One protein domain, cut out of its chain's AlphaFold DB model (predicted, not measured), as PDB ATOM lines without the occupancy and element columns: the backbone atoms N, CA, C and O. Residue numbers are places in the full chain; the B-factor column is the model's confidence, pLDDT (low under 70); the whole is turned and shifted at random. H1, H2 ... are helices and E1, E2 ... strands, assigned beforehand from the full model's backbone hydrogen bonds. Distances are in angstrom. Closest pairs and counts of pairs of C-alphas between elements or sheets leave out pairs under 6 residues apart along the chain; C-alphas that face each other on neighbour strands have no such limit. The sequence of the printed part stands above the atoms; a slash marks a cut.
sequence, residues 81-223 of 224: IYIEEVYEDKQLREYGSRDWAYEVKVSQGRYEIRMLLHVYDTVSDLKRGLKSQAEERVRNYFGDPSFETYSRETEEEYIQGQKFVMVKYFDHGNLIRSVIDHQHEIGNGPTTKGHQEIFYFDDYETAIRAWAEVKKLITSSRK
ATOM      1  N   ILE A  81      69.603 -25.823 110.065       90.25
ATOM      2  CA  ILE A  81      68.911 -26.883 109.322       90.25
ATOM      3  C   ILE A  81      67.617 -26.283 108.789       90.25
ATOM      4  O   ILE A  81      66.684 -26.019 109.546       90.25
ATOM      5  N   TYR A  82      67.570 -26.017 107.491       90.06
ATOM      6  CA  TYR A  82      66.365 -25.516 106.846       90.06
ATOM      7  C   TYR A  82      65.358 -26.657 106.667       90.06
ATOM      8  O   TYR A  82      65.759 -27.729 106.240       90.06
ATOM      9  N   ILE A  83      64.081 -26.440 107.003       90.12
ATOM     10  CA  ILE A  83      63.047 -27.486 106.913       90.12
ATOM     11  C   ILE A  83      62.066 -27.175 105.780       90.12
ATOM     12  O   ILE A  83      61.899 -27.957 104.852       90.12
ATOM     13  N   GLU A  84      61.366 -26.045 105.843       90.00
ATOM     14  CA  GLU A  84      60.346 -25.725 104.843       90.00
ATOM     15  C   GLU A  84      60.073 -24.223 104.783       90.00
ATOM     16  O   GLU A  84      60.210 -23.509 105.773       90.00
ATOM     17  N   GLU A  85      59.602 -23.757 103.627       89.50
ATOM     18  CA  GLU A  85      59.103 -22.399 103.435       89.50
ATOM     19  C   GLU A  85      57.851 -22.388 102.563       89.50
ATOM     20  O   GLU A  85      57.706 -23.152 101.602       89.50
ATOM     21  N   VAL A  86      56.934 -21.485 102.902       86.81
ATOM     22  CA  VAL A  86      55.737 -21.185 102.123       86.81
ATOM     23  C   VAL A  86      55.580 -19.677 101.962       86.81
ATOM     24  O   VAL A  86      55.886 -18.896 102.853       86.81
ATOM     25  N   TYR A  87      55.037 -19.276 100.821       83.31
ATOM     26  CA  TYR A  87      54.813 -17.876 100.462       83.31
ATOM     27  C   TYR A  87      53.325 -17.620 100.229       83.31
ATOM     28  O   TYR A  87      52.590 -18.553  99.890       83.31
ATOM     29  N   GLU A  88      52.858 -16.378 100.321       78.12
ATOM     30  CA  GLU A  88      51.481 -16.069  99.910       78.12
ATOM     31  C   GLU A  88      51.291 -16.273  98.390       78.12
ATOM     32  O   GLU A  88      50.391 -17.020  97.990       78.12
ATOM     33  N   ASP A  89      52.213 -15.773  97.557       71.62
ATOM     34  CA  ASP A  89      52.208 -15.929  96.089       71.62
ATOM     35  C   ASP A  89      53.336 -16.866  95.574       71.62
ATOM     36  O   ASP A  89      54.319 -17.150  96.253       71.62
ATOM     37  N   LYS A  90      53.201 -17.437  94.371       55.09
ATOM     38  CA  LYS A  90      54.143 -18.409  93.783       55.09
ATOM     39  C   LYS A  90      55.324 -17.780  93.035       55.09
ATOM     40  O   LYS A  90      56.269 -18.504  92.734       55.09
ATOM     41  N   GLN A  91      55.295 -16.485  92.711       52.62
ATOM     42  CA  GLN A  91      56.328 -15.839  91.875       52.62
ATOM     43  C   GLN A  91      57.558 -15.323  92.660       52.62
ATOM     44  O   GLN A  91      58.432 -14.673  92.101       52.62
ATOM     45  N   LEU A  92      57.658 -15.638  93.954       52.50
ATOM     46  CA  LEU A  92      58.337 -14.816  94.962       52.50
ATOM     47  C   LEU A  92      59.819 -15.102  95.256       52.50
ATOM     48  O   LEU A  92      60.327 -14.660  96.280       52.50
ATOM     49  N   ARG A  93      60.554 -15.790  94.374       52.00
ATOM     50  CA  ARG A  93      62.014 -15.942  94.570       52.00
ATOM     51  C   ARG A  93      62.825 -14.688  94.220       52.00
ATOM     52  O   ARG A  93      64.034 -14.683  94.437       52.00
ATOM     53  N   GLU A  94      62.198 -13.648  93.673       49.38
ATOM     54  CA  GLU A  94      62.883 -12.411  93.296       49.38
ATOM     55  C   GLU A  94      62.785 -11.350  94.401       49.38
ATOM     56  O   GLU A  94      61.711 -11.051  94.922       49.38
ATOM     57  N   TYR A  95      63.942 -10.793  94.764       51.19
ATOM     58  CA  TYR A  95      64.103  -9.706  95.729       51.19
ATOM     59  C   TYR A  95      63.095  -8.566  95.495       51.19
ATOM     60  O   TYR A  95      62.947  -8.086  94.372       51.19
ATOM     61  N   GLY A  96      62.472  -8.072  96.571       57.16
ATOM     62  CA  GLY A  96      61.627  -6.867  96.535       57.16
ATOM     63  C   GLY A  96      60.120  -7.107  96.630       57.16
ATOM     64  O   GLY A  96      59.343  -6.194  96.343       57.16
ATOM     65  N   SER A  97      59.687  -8.300  97.037       65.88
ATOM     66  CA  SER A  97      58.270  -8.547  97.274       65.88
ATOM     67  C   SER A  97      57.727  -7.822  98.507       65.88
ATOM     68  O   SER A  97      58.428  -7.598  99.497       65.88
ATOM     69  N   ARG A  98      56.436  -7.488  98.438       72.69
ATOM     70  CA  ARG A  98      55.635  -6.968  99.560       72.69
ATOM     71  C   ARG A  98      54.728  -8.044 100.166       72.69
ATOM     72  O   ARG A  98      53.758  -7.718 100.847       72.69
ATOM     73  N   ASP A  99      55.036  -9.304  99.882       79.69
ATOM     74  CA  ASP A  99      54.287 -10.454 100.364       79.69
ATOM     75  C   ASP A  99      55.051 -11.134 101.490       79.69
ATOM     76  O   ASP A  99      56.284 -11.174 101.497       79.69
ATOM     77  N   TRP A 100      54.302 -11.699 102.430       87.00
ATOM     78  CA  TRP A 100      54.883 -12.431 103.541       87.00
ATOM     79  C   TRP A 100      55.422 -13.790 103.088       87.00
ATOM     80  O   TRP A 100      54.733 -14.574 102.422       87.00
ATOM     81  N   ALA A 101      56.654 -14.072 103.497       88.94
ATOM     82  CA  ALA A 101      57.248 -15.397 103.479       88.94
ATOM     83  C   ALA A 101      57.194 -15.992 104.891       88.94
ATOM     84  O   ALA A 101      57.320 -15.285 105.893       88.94
ATOM     85  N   TYR A 102      56.987 -17.299 104.964       92.50
ATOM     86  CA  TYR A 102      56.922 -18.047 106.209       92.50
ATOM     87  C   TYR A 102      57.901 -19.206 106.096       92.50
ATOM     88  O   TYR A 102      57.822 -19.961 105.129       92.50
ATOM     89  N   GLU A 103      58.784 -19.378 107.072       94.56
ATOM     90  CA  GLU A 103      59.759 -20.471 107.091       94.56
ATOM     91  C   GLU A 103      59.769 -21.184 108.443       94.56
ATOM     92  O   GLU A 103      59.473 -20.586 109.482       94.56
ATOM     93  N   VAL A 104      60.133 -22.464 108.424       96.00
ATOM     94  CA  VAL A 104      60.483 -23.248 109.607       96.00
ATOM     95  C   VAL A 104      61.886 -23.817 109.440       96.00
ATOM     96  O   VAL A 104      62.259 -24.295 108.364       96.00
ATOM     97  N   LYS A 105      62.682 -23.754 110.506       95.25
ATOM     98  CA  LYS A 105      64.053 -24.274 110.527       95.25
ATOM     99  C   LYS A 105      64.518 -24.591 111.938       95.25
ATOM    100  O   LYS A 105      63.857 -24.222 112.904       95.25
ATOM    101  N   VAL A 106      65.670 -25.241 112.045       94.12
ATOM    102  CA  VAL A 106      66.415 -25.385 113.296       94.12
ATOM    103  C   VAL A 106      67.637 -24.485 113.249       94.12
ATOM    104  O   VAL A 106      68.403 -24.533 112.289       94.12
ATOM    105  N   SER A 107      67.840 -23.676 114.280       92.31
ATOM    106  CA  SER A 107      69.080 -22.929 114.471       92.31
ATOM    107  C   SER A 107      69.438 -22.915 115.948       92.31
ATOM    108  O   SER A 107      68.558 -22.799 116.800       92.31
ATOM    109  N   GLN A 108      70.728 -23.073 116.250       88.38
ATOM    110  CA  GLN A 108      71.246 -23.050 117.623       88.38
ATOM    111  C   GLN A 108      70.478 -23.996 118.568       88.38
ATOM    112  O   GLN A 108      70.071 -23.601 119.659       88.38
ATOM    113  N   GLY A 109      70.214 -25.232 118.131       87.69
ATOM    114  CA  GLY A 109      69.497 -26.213 118.951       87.69
ATOM    115  C   GLY A 109      67.967 -26.115 118.943       87.69
ATOM    116  O   GLY A 109      67.308 -27.036 119.425       87.69
ATOM    117  N   ARG A 110      67.376 -25.044 118.396       92.88
ATOM    118  CA  ARG A 110      65.952 -24.712 118.585       92.88
ATOM    119  C   ARG A 110      65.200 -24.619 117.272       92.88
ATOM    120  O   ARG A 110      65.767 -24.232 116.252       92.88
ATOM    121  N   TYR A 111      63.911 -24.934 117.308       96.00
ATOM    122  CA  TYR A 111      63.032 -24.713 116.167       96.00
ATOM    123  C   TYR A 111      62.602 -23.256 116.109       96.00
ATOM    124  O   TYR A 111      62.252 -22.645 117.119       96.00
ATOM    125  N   GLU A 112      62.578 -22.718 114.903       97.31
ATOM    126  CA  GLU A 112      62.190 -21.348 114.633       97.31
ATOM    127  C   GLU A 112      61.116 -21.338 113.557       97.31
ATOM    128  O   GLU A 112      61.339 -21.844 112.458       97.31
ATOM    129  N   ILE A 113      59.972 -20.725 113.856       97.81
ATOM    130  CA  ILE A 113      59.004 -20.320 112.835       97.81
ATOM    131  C   ILE A 113      59.213 -18.834 112.594       97.81
ATOM    132  O   ILE A 113      59.071 -18.032 113.521       97.81
ATOM    133  N   ARG A 114      59.548 -18.460 111.360       96.12
ATOM    134  CA  ARG A 114      59.806 -17.067 110.992       96.12
ATOM    135  C   ARG A 114      58.775 -16.560 110.000       96.12
ATOM    136  O   ARG A 114      58.361 -17.279 109.095       96.12
ATOM    137  N   MET A 115      58.377 -15.310 110.186       94.69
ATOM    138  CA  MET A 115      57.527 -14.554 109.273       94.69
ATOM    139  C   MET A 115      58.340 -13.374 108.775       94.69
ATOM    140  O   MET A 115      58.817 -12.571 109.574       94.69
ATOM    141  N   LEU A 116      58.530 -13.296 107.469       91.12
ATOM    142  CA  LEU A 116      59.470 -12.396 106.825       91.12
ATOM    143  C   LEU A 116      58.713 -11.514 105.840       91.12
ATOM    144  O   LEU A 116      57.977 -12.008 104.988       91.12
ATOM    145  N   LEU A 117      58.932 -10.211 105.938       88.94
ATOM    146  CA  LEU A 117      58.518  -9.238 104.943       88.94
ATOM    147  C   LEU A 117      59.757  -8.465 104.505       88.94
ATOM    148  O   LEU A 117      60.288  -7.643 105.253       88.94
ATOM    149  N   HIS A 118      60.238  -8.753 103.296       82.44
ATOM    150  CA  HIS A 118      61.497  -8.196 102.797       82.44
ATOM    151  C   HIS A 118      61.441  -6.682 102.605       82.44
ATOM    152  O   HIS A 118      62.428  -6.002 102.876       82.44
ATOM    153  N   VAL A 119      60.305  -6.162 102.129       80.94
ATOM    154  CA  VAL A 119      60.118  -4.730 101.889       80.94
ATOM    155  C   VAL A 119      58.744  -4.273 102.373       80.94
ATOM    156  O   VAL A 119      57.719  -4.814 101.956       80.94
ATOM    157  N   TYR A 120      58.713  -3.228 103.200       79.44
ATOM    158  CA  TYR A 120      57.491  -2.509 103.554       79.44
ATOM    159  C   TYR A 120      57.702  -0.991 103.595       79.44
ATOM    160  O   TYR A 120      58.753  -0.502 104.008       79.44
ATOM    161  N   ASP A 121      56.676  -0.235 103.201       76.38
ATOM    162  CA  ASP A 121      56.722   1.234 103.203       76.38
ATOM    163  C   ASP A 121      55.952   1.815 104.395       76.38
ATOM    164  O   ASP A 121      56.328   2.846 104.964       76.38
ATOM    165  N   THR A 122      54.873   1.136 104.804       78.50
ATOM    166  CA  THR A 122      53.948   1.606 105.837       78.50
ATOM    167  C   THR A 122      53.703   0.558 106.919       78.50
ATOM    168  O   THR A 122      53.699  -0.640 106.660       78.50
ATOM    169  N   VAL A 123      53.399   1.002 108.143       77.94
ATOM    170  CA  VAL A 123      53.028   0.099 109.254       77.94
ATOM    171  C   VAL A 123      51.767  -0.714 108.930       77.94
ATOM    172  O   VAL A 123      51.595  -1.819 109.437       77.94
ATOM    173  N   SER A 124      50.884  -0.206 108.063       80.06
ATOM    174  CA  SER A 124      49.726  -0.968 107.586       80.06
ATOM    175  C   SER A 124      50.119  -2.236 106.836       80.06
ATOM    176  O   SER A 124      49.406  -3.229 106.962       80.06
ATOM    177  N   ASP A 125      51.246  -2.241 106.118       78.31
ATOM    178  CA  ASP A 125      51.723  -3.421 105.387       78.31
ATOM    179  C   ASP A 125      52.075  -4.575 106.335       78.31
ATOM    180  O   ASP A 125      51.826  -5.736 106.011       78.31
ATOM    181  N   LEU A 126      52.491  -4.256 107.567       81.19
ATOM    182  CA  LEU A 126      52.785  -5.248 108.604       81.19
ATOM    183  C   LEU A 126      51.555  -6.042 109.069       81.19
ATOM    184  O   LEU A 126      51.692  -7.041 109.771       81.19
ATOM    185  N   LYS A 127      50.345  -5.588 108.718       78.44
ATOM    186  CA  LYS A 127      49.074  -6.239 109.065       78.44
ATOM    187  C   LYS A 127      48.329  -6.796 107.847       78.44
ATOM    188  O   LYS A 127      47.223  -7.313 108.013       78.44
ATOM    189  N   ARG A 128      48.889  -6.670 106.637       73.12
ATOM    190  CA  ARG A 128      48.264  -7.140 105.387       73.12
ATOM    191  C   ARG A 128      48.384  -8.657 105.221       73.12
ATOM    192  O   ARG A 128      49.136  -9.320 105.929       73.12
ATOM    193  N   GLY A 129      47.624  -9.176 104.259       76.19
ATOM    194  CA  GLY A 129      47.671 -10.582 103.864       76.19
ATOM    195  C   GLY A 129      47.124 -11.516 104.939       76.19
ATOM    196  O   GLY A 129      46.186 -11.183 105.671       76.19
ATOM    197  N   LEU A 130      47.714 -12.706 105.020       86.75
ATOM    198  CA  LEU A 130      47.364 -13.725 106.007       86.75
ATOM    199  C   LEU A 130      48.225 -13.639 107.267       86.75
ATOM    200  O   LEU A 130      47.968 -14.389 108.211       86.75
ATOM    201  N   LYS A 131      49.177 -12.697 107.329       90.44
ATOM    202  CA  LYS A 131      50.142 -12.603 108.427       90.44
ATOM    203  C   LYS A 131      49.494 -12.548 109.792       90.44
ATOM    204  O   LYS A 131      49.863 -13.332 110.650       90.44
ATOM    205  N   SER A 132      48.509 -11.675 110.005       91.00
ATOM    206  CA  SER A 132      47.885 -11.547 111.333       91.00
ATOM    207  C   SER A 132      47.236 -12.864 111.792       91.00
ATOM    208  O   SER A 132      47.324 -13.218 112.961       91.00
ATOM    209  N   GLN A 133      46.644 -13.626 110.862       92.69
ATOM    210  CA  GLN A 133      46.051 -14.938 111.153       92.69
ATOM    211  C   GLN A 133      47.121 -16.019 111.363       92.69
ATOM    212  O   GLN A 133      46.927 -16.924 112.170       92.69
ATOM    213  N   ALA A 134      48.235 -15.959 110.628       93.00
ATOM    214  CA  ALA A 134      49.365 -16.859 110.828       93.00
ATOM    215  C   ALA A 134      50.025 -16.604 112.192       93.00
ATOM    216  O   ALA A 134      50.243 -17.548 112.946       93.00
ATOM    217  N   GLU A 135      50.281 -15.337 112.527       94.81
ATOM    218  CA  GLU A 135      50.844 -14.892 113.805       94.81
ATOM    219  C   GLU A 135      49.982 -15.388 114.968       94.81
ATOM    220  O   GLU A 135      50.491 -16.033 115.876       94.81
ATOM    221  N   GLU A 136      48.667 -15.164 114.909       94.44
ATOM    222  CA  GLU A 136      47.720 -15.629 115.926       94.44
ATOM    223  C   GLU A 136      47.790 -17.149 116.137       94.44
ATOM    224  O   GLU A 136      47.872 -17.613 117.275       94.44
ATOM    225  N   ARG A 137      47.828 -17.935 115.052       95.38
ATOM    226  CA  ARG A 137      47.934 -19.402 115.132       95.38
ATOM    227  C   ARG A 137      49.201 -19.850 115.841       95.38
ATOM    228  O   ARG A 137      49.128 -20.748 116.667       95.38
ATOM    229  N   VAL A 138      50.338 -19.220 115.550       96.50
ATOM    230  CA  VAL A 138      51.615 -19.545 116.203       96.50
ATOM    231  C   VAL A 138      51.605 -19.103 117.669       96.50
ATOM    232  O   VAL A 138      52.012 -19.863 118.544       96.50
ATOM    233  N   ARG A 139      51.076 -17.910 117.968       95.75
ATOM    234  CA  ARG A 139      51.002 -17.353 119.331       95.75
ATOM    235  C   ARG A 139      50.181 -18.211 120.293       95.75
ATOM    236  O   ARG A 139      50.508 -18.261 121.474       95.75
ATOM    237  N   ASN A 140      49.174 -18.928 119.796       96.19
ATOM    238  CA  ASN A 140      48.341 -19.824 120.604       96.19
ATOM    239  C   ASN A 140      49.089 -21.039 121.186       96.19
ATOM    240  O   ASN A 140      48.523 -21.750 122.013       96.19
ATOM    241  N   TYR A 141      50.339 -21.279 120.779       95.69
ATOM    242  CA  TYR A 141      51.188 -22.337 121.332       95.69
ATOM    243  C   TYR A 141      52.039 -21.879 122.530       95.69
ATOM    244  O   TYR A 141      52.754 -22.692 123.109       95.69
ATOM    245  N   PHE A 142      51.950 -20.607 122.928       94.94
ATOM    246  CA  PHE A 142      52.657 -20.054 124.085       94.94
ATOM    247  C   PHE A 142      51.708 -19.884 125.281       94.94
ATOM    248  O   PHE A 142      50.510 -19.668 125.098       94.94
ATOM    249  N   GLY A 143      52.241 -19.959 126.507       91.06
ATOM    250  CA  GLY A 143      51.445 -19.884 127.745       91.06
ATOM    251  C   GLY A 143      50.626 -18.597 127.886       91.06
ATOM    252  O   GLY A 143      49.489 -18.632 128.350       91.06
ATOM    253  N   ASP A 144      51.175 -17.480 127.415       93.06
ATOM    254  CA  ASP A 144      50.473 -16.220 127.197       93.06
ATOM    255  C   ASP A 144      50.517 -15.813 125.710       93.06
ATOM    256  O   ASP A 144      51.500 -15.220 125.249       93.06
ATOM    257  N   PRO A 145      49.439 -16.066 124.944       93.38
ATOM    258  CA  PRO A 145      49.356 -15.665 123.545       93.38
ATOM    259  C   PRO A 145      49.394 -14.151 123.339       93.38
ATOM    260  O   PRO A 145      49.709 -13.717 122.234       93.38
ATOM    261  N   SER A 146      49.086 -13.320 124.344       91.25
ATOM    262  CA  SER A 146      49.148 -11.853 124.228       91.25
ATOM    263  C   SER A 146      50.589 -11.323 124.252       91.25
ATOM    264  O   SER A 146      50.863 -10.284 123.652       91.25
ATOM    265  N   PHE A 147      51.509 -12.096 124.843       91.88
ATOM    266  CA  PHE A 147      52.887 -11.717 125.158       91.88
ATOM    267  C   PHE A 147      53.010 -10.524 126.124       91.88
ATOM    268  O   PHE A 147      54.081  -9.927 126.229       91.88
ATOM    269  N   GLU A 148      51.940 -10.168 126.837       92.62
ATOM    270  CA  GLU A 148      51.934  -9.050 127.789       92.62
ATOM    271  C   GLU A 148      52.567  -9.412 129.138       92.62
ATOM    272  O   GLU A 148      53.083  -8.535 129.829       92.62
ATOM    273  N   THR A 149      52.542 -10.691 129.519       92.12
ATOM    274  CA  THR A 149      53.084 -11.175 130.801       92.12
ATOM    275  C   THR A 149      54.567 -11.541 130.740       92.12
ATOM    276  O   THR A 149      55.208 -11.684 131.782       92.12
ATOM    277  N   TYR A 150      55.131 -11.667 129.537       94.88
ATOM    278  CA  TYR A 150      56.543 -11.979 129.344       94.88
ATOM    279  C   TYR A 150      57.432 -10.755 129.526       94.88
ATOM    280  O   TYR A 150      57.055  -9.616 129.244       94.88
ATOM    281  N   SER A 151      58.668 -11.002 129.954       96.56
ATOM    282  CA  SER A 151      59.679  -9.948 130.000       96.56
ATOM    283  C   SER A 151      60.063  -9.515 128.585       96.56
ATOM    284  O   SER A 151      60.142 -10.336 127.672       96.56
ATOM    285  N   ARG A 152      60.270  -8.208 128.401       97.12
ATOM    286  CA  ARG A 152      60.535  -7.591 127.101       97.12
ATOM    287  C   ARG A 152      61.820  -6.783 127.158       97.12
ATOM    288  O   ARG A 152      61.953  -5.896 127.998       97.12
ATOM    289  N   GLU A 153      62.696  -7.017 126.193       97.50
ATOM    290  CA  GLU A 153      63.902  -6.222 125.971       97.50
ATOM    291  C   GLU A 153      63.844  -5.573 124.588       97.50
ATOM    292  O   GLU A 153      63.222  -6.089 123.657       97.50
ATOM    293  N   THR A 154      64.426  -4.384 124.456       96.56
ATOM    294  CA  THR A 154      64.532  -3.681 123.175       96.56
ATOM    295  C   THR A 154      65.971  -3.254 122.971       96.56
ATOM    296  O   THR A 154      66.548  -2.582 123.821       96.56
ATOM    297  N   GLU A 155      66.527  -3.658 121.839       94.56
ATOM    298  CA  GLU A 155      67.903  -3.406 121.439       94.56
ATOM    299  C   GLU A 155      67.905  -2.674 120.099       94.56
ATOM    300  O   GLU A 155      67.083  -2.949 119.221       94.56
ATOM    301  N   GLU A 156      68.838  -1.741 119.937       92.44
ATOM    302  CA  GLU A 156      69.087  -1.080 118.661       92.44
ATOM    303  C   GLU A 156      70.547  -1.285 118.266       92.44
ATOM    304  O   GLU A 156      71.454  -0.989 119.045       92.44
ATOM    305  N   GLU A 157      70.772  -1.760 117.046       90.81
ATOM    306  CA  GLU A 157      72.107  -2.005 116.506       90.81
ATOM    307  C   GLU A 157      72.271  -1.353 115.134       90.81
ATOM    308  O   GLU A 157      71.330  -1.266 114.344       90.81
ATOM    309  N   TYR A 158      73.489  -0.904 114.834       87.69
ATOM    310  CA  TYR A 158      73.852  -0.350 113.533       87.69
ATOM    311  C   TYR A 158      74.931  -1.221 112.899       87.69
ATOM    312  O   TYR A 158      76.072  -1.248 113.360       87.69
ATOM    313  N   ILE A 159      74.579  -1.922 111.822       83.50
ATOM    314  CA  ILE A 159      75.473  -2.851 111.127       83.50
ATOM    315  C   ILE A 159      75.508  -2.461 109.652       83.50
ATOM    316  O   ILE A 159      74.479  -2.426 108.989       83.50
ATOM    317  N   GLN A 160      76.698  -2.153 109.127       79.88
ATOM    318  CA  GLN A 160      76.919  -1.888 107.694       79.88
ATOM    319  C   GLN A 160      75.956  -0.844 107.073       79.88
ATOM    320  O   GLN A 160      75.492  -1.010 105.947       79.88
ATOM    321  N   GLY A 161      75.648   0.239 107.800       79.56
ATOM    322  CA  GLY A 161      74.737   1.295 107.321       79.56
ATOM    323  C   GLY A 161      73.249   0.930 107.395       79.56
ATOM    324  O   GLY A 161      72.416   1.574 106.762       79.56
ATOM    325  N   GLN A 162      72.909  -0.114 108.149       82.75
ATOM    326  CA  GLN A 162      71.536  -0.520 108.421       82.75
ATOM    327  C   GLN A 162      71.257  -0.394 109.911       82.75
ATOM    328  O   GLN A 162      72.059  -0.843 110.736       82.75
ATOM    329  N   LYS A 163      70.114   0.204 110.246       88.50
ATOM    330  CA  LYS A 163      69.598   0.227 111.612       88.50
ATOM    331  C   LYS A 163      68.729  -1.003 111.829       88.50
ATOM    332  O   LYS A 163      67.763  -1.191 111.093       88.50
ATOM    333  N   PHE A 164      69.025  -1.777 112.861       90.06
ATOM    334  CA  PHE A 164      68.204  -2.874 113.357       90.06
ATOM    335  C   PHE A 164      67.566  -2.460 114.679       90.06
ATOM    336  O   PHE A 164      68.254  -1.996 115.586       90.06
ATOM    337  N   VAL A 165      66.253  -2.622 114.791       92.38
ATOM    338  CA  VAL A 165      65.499  -2.489 116.039       92.38
ATOM    339  C   VAL A 165      64.948  -3.863 116.369       92.38
ATOM    340  O   VAL A 165      64.140  -4.413 115.622       92.38
ATOM    341  N   MET A 166      65.407  -4.428 117.478       95.75
ATOM    342  CA  MET A 166      65.059  -5.774 117.911       95.75
ATOM    343  C   MET A 166      64.257  -5.700 119.200       95.75
ATOM    344  O   MET A 166      64.695  -5.112 120.185       95.75
ATOM    345  N   VAL A 167      63.083  -6.318 119.210       97.19
ATOM    346  CA  VAL A 167      62.270  -6.513 120.408       97.19
ATOM    347  C   VAL A 167      62.253  -7.997 120.731       97.19
ATOM    348  O   VAL A 167      61.737  -8.799 119.954       97.19
ATOM    349  N   LYS A 168      62.806  -8.359 121.885       97.88
ATOM    350  CA  LYS A 168      62.908  -9.739 122.357       97.88
ATOM    351  C   LYS A 168      61.931  -9.965 123.505       97.88
ATOM    352  O   LYS A 168      61.782  -9.099 124.367       97.88
ATOM    353  N   TYR A 169      61.271 -11.117 123.509       97.94
ATOM    354  CA  TYR A 169      60.350 -11.546 124.559       97.94
ATOM    355  C   TYR A 169      60.882 -12.813 125.213       97.94
ATOM    356  O   TYR A 169      61.212 -13.772 124.508       97.94
ATOM    357  N   PHE A 170      60.918 -12.828 126.544       97.25
ATOM    358  CA  PHE A 170      61.450 -13.942 127.315       97.25
ATOM    359  C   PHE A 170      60.454 -14.464 128.345       97.25
ATOM    360  O   PHE A 170      59.863 -13.693 129.113       97.25
ATOM    361  N   ASP A 171      60.355 -15.788 128.404       95.50
ATOM    362  CA  ASP A 171      59.641 -16.541 129.425       95.50
ATOM    363  C   ASP A 171      60.650 -17.126 130.418       95.50
ATOM    364  O   ASP A 171      61.480 -17.955 130.051       95.50
ATOM    365  N   HIS A 172      60.644 -16.645 131.664       92.38
ATOM    366  CA  HIS A 172      61.600 -17.054 132.707       92.38
ATOM    367  C   HIS A 172      63.084 -17.014 132.265       92.38
ATOM    368  O   HIS A 172      63.890 -17.843 132.683       92.38
ATOM    369  N   GLY A 173      63.453 -16.039 131.426       92.31
ATOM    370  CA  GLY A 173      64.809 -15.881 130.880       92.31
ATOM    371  C   GLY A 173      65.072 -16.634 129.568       92.31
ATOM    372  O   GLY A 173      66.106 -16.410 128.944       92.31
ATOM    373  N   ASN A 174      64.135 -17.459 129.099       92.75
ATOM    374  CA  ASN A 174      64.231 -18.146 127.812       92.75
ATOM    375  C   ASN A 174      63.622 -17.286 126.702       92.75
ATOM    376  O   ASN A 174      62.465 -16.884 126.791       92.75
ATOM    377  N   LEU A 175      64.379 -17.016 125.636       95.94
ATOM    378  CA  LEU A 175      63.891 -16.253 124.483       95.94
ATOM    379  C   LEU A 175      62.797 -17.045 123.755       95.94
ATOM    380  O   LEU A 175      63.058 -18.151 123.292       95.94
ATOM    381  N   ILE A 176      61.602 -16.482 123.602       96.75
ATOM    382  CA  ILE A 176      60.460 -17.167 122.964       96.75
ATOM    383  C   ILE A 176      59.948 -16.453 121.713       96.75
ATOM    384  O   ILE A 176      59.354 -17.087 120.839       96.75
ATOM    385  N   ARG A 177      60.226 -15.153 121.570       97.38
ATOM    386  CA  ARG A 177      59.911 -14.387 120.359       97.38
ATOM    387  C   ARG A 177      60.914 -13.263 120.139       97.38
ATOM    388  O   ARG A 177      61.287 -12.578 121.087       97.38
ATOM    389  N   SER A 178      61.263 -13.028 118.881       97.25
ATOM    390  CA  SER A 178      62.012 -11.850 118.439       97.25
ATOM    391  C   SER A 178      61.247 -11.152 117.324       97.25
ATOM    392  O   SER A 178      60.786 -11.800 116.390       97.25
ATOM    393  N   VAL A 179      61.127  -9.835 117.410       96.31
ATOM    394  CA  VAL A 179      60.620  -8.976 116.336       96.31
ATOM    395  C   VAL A 179      61.764  -8.074 115.911       96.31
ATOM    396  O   VAL A 179      62.367  -7.414 116.750       96.31
ATOM    397  N   ILE A 180      62.091  -8.085 114.628       94.25
ATOM    398  CA  ILE A 180      63.255  -7.415 114.065       94.25
ATOM    399  C   ILE A 180      62.768  -6.521 112.934       94.25
ATOM    400  O   ILE A 180      62.311  -6.998 111.896       94.25
ATOM    401  N   ASP A 181      62.907  -5.219 113.125       91.56
ATOM    402  CA  ASP A 181      62.755  -4.225 112.075       91.56
ATOM    403  C   ASP A 181      64.143  -3.797 111.612       91.56
ATOM    404  O   ASP A 181      64.979  -3.415 112.429       91.56
ATOM    405  N   HIS A 182      64.392  -3.825 110.306       87.44
ATOM    406  CA  HIS A 182      65.618  -3.273 109.742       87.44
ATOM    407  C   HIS A 182      65.312  -2.166 108.746       87.44
ATOM    408  O   HIS A 182      64.321  -2.210 108.015       87.44
ATOM    409  N   GLN A 183      66.165  -1.149 108.739       85.19
ATOM    410  CA  GLN A 183      66.052   0.021 107.880       85.19
ATOM    411  C   GLN A 183      67.395   0.248 107.193       85.19
ATOM    412  O   GLN A 183      68.409   0.477 107.853       85.19
ATOM    413  N   HIS A 184      67.397   0.186 105.865       73.06
ATOM    414  CA  HIS A 184      68.559   0.540 105.066       73.06
ATOM    415  C   HIS A 184      68.637   2.057 104.910       73.06
ATOM    416  O   HIS A 184      67.747   2.668 104.312       73.06
ATOM    417  N   GLU A 185      69.726   2.665 105.379       64.12
ATOM    418  CA  GLU A 185      70.038   4.055 105.052       64.12
ATOM    419  C   GLU A 185      70.701   4.116 103.667       64.12
ATOM    420  O   GLU A 185      71.918   4.014 103.522       64.12
ATOM    421  N   ILE A 186      69.900   4.273 102.608       53.47
ATOM    422  CA  ILE A 186      70.412   4.516 101.252       53.47
ATOM    423  C   ILE A 186      70.532   6.029 101.024       53.47
ATOM    424  O   ILE A 186      69.714   6.600 100.314       53.47
ATOM    425  N   GLY A 187      71.535   6.702 101.598       59.47
ATOM    426  CA  GLY A 187      71.846   8.115 101.289       59.47
ATOM    427  C   GLY A 187      70.618   9.040 101.133       59.47
ATOM    428  O   GLY A 187      69.711   9.020 101.955       59.47
ATOM    429  N   ASN A 188      70.562   9.834 100.053       48.50
ATOM    430  CA  ASN A 188      69.418  10.712  99.718       48.50
ATOM    431  C   ASN A 188      68.230   9.978  99.039       48.50
ATOM    432  O   ASN A 188      67.407  10.617  98.383       48.50
ATOM    433  N   GLY A 189      68.170   8.646  99.109       51.16
ATOM    434  CA  GLY A 189      67.139   7.814  98.487       51.16
ATOM    435  C   GLY A 189      66.078   7.319  99.479       51.16
ATOM    436  O   GLY A 189      66.215   7.503 100.688       51.16
ATOM    437  N   PRO A 190      64.995   6.688  98.991       53.94
ATOM    438  CA  PRO A 190      63.995   6.075  99.861       53.94
ATOM    439  C   PRO A 190      64.616   4.923 100.670       53.94
ATOM    440  O   PRO A 190      65.210   4.006 100.106       53.94
ATOM    441  N   THR A 191      64.470   4.971 101.995       62.25
ATOM    442  CA  THR A 191      64.875   3.898 102.918       62.25
ATOM    443  C   THR A 191      64.043   2.642 102.665       62.25
ATOM    444  O   THR A 191      62.831   2.668 102.896       62.25
ATOM    445  N   THR A 192      64.664   1.542 102.239       71.69
ATOM    446  CA  THR A 192      64.028   0.218 102.244       71.69
ATOM    447  C   THR A 192      63.977  -0.321 103.669       71.69
ATOM    448  O   THR A 192      64.971  -0.274 104.398       71.69
ATOM    449  N   LYS A 193      62.809  -0.820 104.079       84.06
ATOM    450  CA  LYS A 193      62.591  -1.409 105.404       84.06
ATOM    451  C   LYS A 193      62.150  -2.846 105.251       84.06
ATOM    452  O   LYS A 193      61.326  -3.116 104.385       84.06
ATOM    453  N   GLY A 194      62.621  -3.724 106.118       88.19
ATOM    454  CA  GLY A 194      62.108  -5.081 106.210       88.19
ATOM    455  C   GLY A 194      61.755  -5.432 107.645       88.19
ATOM    456  O   GLY A 194      62.191  -4.781 108.598       88.19
ATOM    457  N   HIS A 195      60.913  -6.445 107.778       91.69
ATOM    458  CA  HIS A 195      60.367  -6.886 109.046       91.69
ATOM    459  C   HIS A 195      60.488  -8.396 109.161       91.69
ATOM    460  O   HIS A 195      60.226  -9.131 108.207       91.69
ATOM    461  N   GLN A 196      60.863  -8.859 110.341       93.44
ATOM    462  CA  GLN A 196      60.954 -10.270 110.646       93.44
ATOM    463  C   GLN A 196      60.393 -10.532 112.035       93.44
ATOM    464  O   GLN A 196      60.785  -9.896 113.007       93.44
ATOM    465  N   GLU A 197      59.530 -11.531 112.139       96.00
ATOM    466  CA  GLU A 197      59.131 -12.110 113.414       96.00
ATOM    467  C   GLU A 197      59.658 -13.535 113.504       96.00
ATOM    468  O   GLU A 197      59.601 -14.282 112.531       96.00
ATOM    469  N   ILE A 198      60.177 -13.908 114.666       97.50
ATOM    470  CA  ILE A 198      60.711 -15.235 114.963       97.50
ATOM    471  C   ILE A 198      60.015 -15.741 116.215       97.50
ATOM    472  O   ILE A 198      60.027 -15.056 117.236       97.50
ATOM    473  N   PHE A 199      59.453 -16.940 116.144       98.12
ATOM    474  CA  PHE A 199      58.918 -17.680 117.281       98.12
ATOM    475  C   PHE A 199      59.814 -18.885 117.539       98.12
ATOM    476  O   PHE A 199      60.077 -19.653 116.611       98.12
ATOM    477  N   TYR A 200      60.281 -19.033 118.776       97.38
ATOM    478  CA  TYR A 200      61.214 -20.091 119.155       97.38
ATOM    479  C   TYR A 200      60.496 -21.203 119.913       97.38
ATOM    480  O   TYR A 200      59.709 -20.932 120.819       97.38
ATOM    481  N   PHE A 201      60.811 -22.445 119.560       96.31
ATOM    482  CA  PHE A 201      60.256 -23.653 120.156       96.31
ATOM    483  C   PHE A 201      61.389 -24.601 120.546       96.31
ATOM    484  O   PHE A 201      62.279 -24.891 119.739       96.31
ATOM    485  N   ASP A 202      61.339 -25.096 121.779       91.88
ATOM    486  CA  ASP A 202      62.349 -26.022 122.301       91.88
ATOM    487  C   ASP A 202      62.046 -27.474 121.904       91.88
ATOM    488  O   ASP A 202      62.963 -28.281 121.760       91.88
ATOM    489  N   ASP A 203      60.773 -27.800 121.659       89.81
ATOM    490  CA  ASP A 203      60.334 -29.132 121.261       89.81
ATOM    491  C   ASP A 203      59.801 -29.179 119.819       89.81
ATOM    492  O   ASP A 203      59.087 -28.295 119.334       89.81
ATOM    493  N   TYR A 204      60.149 -30.268 119.136       90.19
ATOM    494  CA  TYR A 204      59.752 -30.549 117.758       90.19
ATOM    495  C   TYR A 204      58.234 -30.594 117.572       90.19
ATOM    496  O   TYR A 204      57.696 -30.103 116.579       90.19
ATOM    497  N   GLU A 205      57.527 -31.194 118.525       90.81
ATOM    498  CA  GLU A 205      56.110 -31.483 118.377       90.81
ATOM    499  C   GLU A 205      55.263 -30.207 118.347       90.81
ATOM    500  O   GLU A 205      54.410 -30.044 117.468       90.81
ATOM    501  N   THR A 206      55.513 -29.291 119.275       92.75
ATOM    502  CA  THR A 206      54.862 -27.981 119.335       92.75
ATOM    503  C   THR A 206      55.207 -27.165 118.093       92.75
ATOM    504  O   THR A 206      54.297 -26.642 117.443       92.75
ATOM    505  N   ALA A 207      56.483 -27.148 117.689       94.75
ATOM    506  CA  ALA A 207      56.937 -26.436 116.497       94.75
ATOM    507  C   ALA A 207      56.218 -26.907 115.222       94.75
ATOM    508  O   ALA A 207      55.657 -26.100 114.481       94.75
ATOM    509  N   ILE A 208      56.168 -28.218 114.965       93.50
ATOM    510  CA  ILE A 208      55.547 -28.749 113.744       93.50
ATOM    511  C   ILE A 208      54.026 -28.605 113.757       93.50
ATOM    512  O   ILE A 208      53.425 -28.402 112.700       93.50
ATOM    513  N   ARG A 209      53.373 -28.656 114.924       94.25
ATOM    514  CA  ARG A 209      51.931 -28.373 115.027       94.25
ATOM    515  C   ARG A 209      51.625 -26.914 114.679       94.25
ATOM    516  O   ARG A 209      50.767 -26.669 113.828       94.25
ATOM    517  N   ALA A 210      52.369 -25.975 115.264       96.19
ATOM    518  CA  ALA A 210      52.256 -24.557 114.940       96.19
ATOM    519  C   ALA A 210      52.536 -24.305 113.448       96.19
ATOM    520  O   ALA A 210      51.756 -23.638 112.762       96.19
ATOM    521  N   TRP A 211      53.587 -24.926 112.903       96.44
ATOM    522  CA  TRP A 211      53.923 -24.827 111.485       96.44
ATOM    523  C   TRP A 211      52.825 -25.383 110.573       96.44
ATOM    524  O   TRP A 211      52.444 -24.746 109.590       96.44
ATOM    525  N   ALA A 212      52.256 -26.544 110.902       94.62
ATOM    526  CA  ALA A 212      51.178 -27.151 110.127       94.62
ATOM    527  C   ALA A 212      49.943 -26.238 110.040       94.62
ATOM    528  O   ALA A 212      49.268 -26.202 109.006       94.62
ATOM    529  N   GLU A 213      49.654 -25.471 111.093       95.88
ATOM    530  CA  GLU A 213      48.572 -24.489 111.097       95.88
ATOM    531  C   GLU A 213      48.832 -23.294 110.177       95.88
ATOM    532  O   GLU A 213      47.912 -22.884 109.453       95.88
ATOM    533  N   VAL A 214      50.066 -22.780 110.157       94.19
ATOM    534  CA  VAL A 214      50.509 -21.741 109.213       94.19
ATOM    535  C   VAL A 214      50.434 -22.277 107.786       94.19
ATOM    536  O   VAL A 214      49.720 -21.732 106.944       94.19
ATOM    537  N   LYS A 215      51.065 -23.422 107.518       92.38
ATOM    538  CA  LYS A 215      51.067 -24.066 106.202       92.38
ATOM    539  C   LYS A 215      49.656 -24.305 105.681       92.38
ATOM    540  O   LYS A 215      49.359 -23.999 104.524       92.38
ATOM    541  N   LYS A 216      48.746 -24.818 106.515       92.62
ATOM    542  CA  LYS A 216      47.342 -25.028 106.138       92.62
ATOM    543  C   LYS A 216      46.654 -23.716 105.766       92.62
ATOM    544  O   LYS A 216      45.925 -23.691 104.778       92.62
ATOM    545  N   LEU A 217      46.875 -22.645 106.529       91.81
ATOM    546  CA  LEU A 217      46.316 -21.325 106.233       91.81
ATOM    547  C   LEU A 217      46.744 -20.855 104.837       91.81
ATOM    548  O   LEU A 217      45.885 -20.647 103.979       91.81
ATOM    549  N   ILE A 218      48.055 -20.803 104.593       87.62
ATOM    550  CA  ILE A 218      48.643 -20.280 103.353       87.62
ATOM    551  C   ILE A 218      48.327 -21.167 102.139       87.62
ATOM    552  O   ILE A 218      48.078 -20.687 101.039       87.62
ATOM    553  N   THR A 219      48.290 -22.488 102.308       85.12
ATOM    554  CA  THR A 219      47.966 -23.398 101.195       85.12
ATOM    555  C   THR A 219      46.471 -23.464 100.878       85.12
ATOM    556  O   THR A 219      46.105 -23.742  99.735       85.12
ATOM    557  N   SER A 220      45.594 -23.211 101.856       81.56
ATOM    558  CA  SER A 220      44.139 -23.217 101.650       81.56
ATOM    559  C   SER A 220      43.616 -21.964 100.949       81.56
ATOM    560  O   SER A 220      42.664 -22.066 100.174       81.56
ATOM    561  N   SER A 221      44.249 -20.808 101.160       67.75
ATOM    562  CA  SER A 221      43.906 -19.564 100.463       67.75
ATOM    563  C   SER A 221      44.201 -19.642  98.965       67.75
ATOM    564  O   SER A 221      43.399 -19.169  98.173       67.75
ATOM    565  N   ARG A 222      45.266 -20.349  98.566       61.88
ATOM    566  CA  ARG A 222      45.636 -20.590  97.157       61.88
ATOM    567  C   ARG A 222      44.620 -21.413  96.352       61.88
ATOM    568  O   ARG A 222      44.754 -21.508  95.137       61.88
ATOM    569  N   LYS A 223      43.676 -22.095  97.012       57.09
ATOM    570  CA  LYS A 223      42.631 -22.904  96.354       57.09
ATOM    571  C   LYS A 223      41.327 -22.132  96.115       57.09
ATOM    572  O   LYS A 223      40.400 -22.721  95.560       57.09
TER     573      LYS A 223
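Overview. This is residues 81 to 223 of the 224 residues of an uncharacterized protein of Candidatus Collierbacteria bacterium GW2011_GWB1_44_6 (UniProt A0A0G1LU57). Seven strands side by side make one twisted sheet, and two helices, H1 and H2, run side by side over one face of it, around E2 and E3; no named helix covers E5 and E4, or the other face. The printed part has 143 residues, with two named helices and seven named strands in the order E1 E2 E3 H1 E4 E5 E6 E7 H2. The sheet runs E1 E2 E3 E7 E6 E5 E4, all antiparallel, and with the helices makes two layers, helices on one face of a sheet; the class is mixed. The whole is compact, with a radius of gyration of the C-alphas of 15.4 A, and spans 47 by 41 by 29 A.

Arrangement. Start at edge strand E1, residues 81 to 87, which forms a hairpin with E2, residues 101 to 107; look for N 86 and O 102, 2.8 A apart. E2 forms the next hairpin with E3, residues 110 to 120, where N 103 and O 114 are 2.9 A apart. These three strands form a meander, each the antiparallel neighbour of the one before. A second meander is E4, residues 151 to 159, E5, residues 162 to 171, E6, residues 174 to 184, and E7, residues 193 to 201. Its pairs show at N 155 and O 166, 2.9 A, N 165 and O 181, 2.8 A, and N 180 and O 196, 2.8 A. E7 and E3 are antiparallel neighbours, with N 115 and O 197 2.8 A apart. E6 bends by 56 degrees at residue 177; edge strands E1 and E4 are apart. H1, residues 131 to 139, is on the sheet at a height of 9.8 A, over E3 and along the strands; the closest C-alphas of H1 and E3 are those of Lys 131 and Met 115, 7.7 A apart. H2, residues 204 to 221, is on the same face at a height of 9.4 A, over E2 and E3; its closest C-alpha pair with E3 is Ala 207 and Tyr 111, 6.3 A. H2 touches H1 with residues 210 to 217 alone, closest at the C-alphas of Ala 210 and Val 138, 5.2 A, at a shallow tilt of 22 degrees, opposite ways. In H1 and H2 every O i to N i+4 pair is within hydrogen-bond range.

Along the chain. Find C-alpha 81 at (68.911, -26.883, 109.322), where E1 begins. E3 is 28.1 A long from first to last C-alpha, E4 25.6 A, E5 29.0 A, E6 29.8 A and E7 26.8 A. H1 begins at C-alpha 131, (50.142, -12.603, 108.427). H2, 25.9 A long, ends at C-alpha 221, (43.906, -19.564, 100.463).

Size, cuts and confidence. The two C-alphas farthest apart are those of Asn 188 and Glu 205, 48.0 A. The printed part has no cut; its long links are E1 to E2 and H1 to E4. Mean pLDDT of the printed part is 86.0, and it is under 70 at residues 90 to 97, 185 to 191 and 221 to 223 of this model.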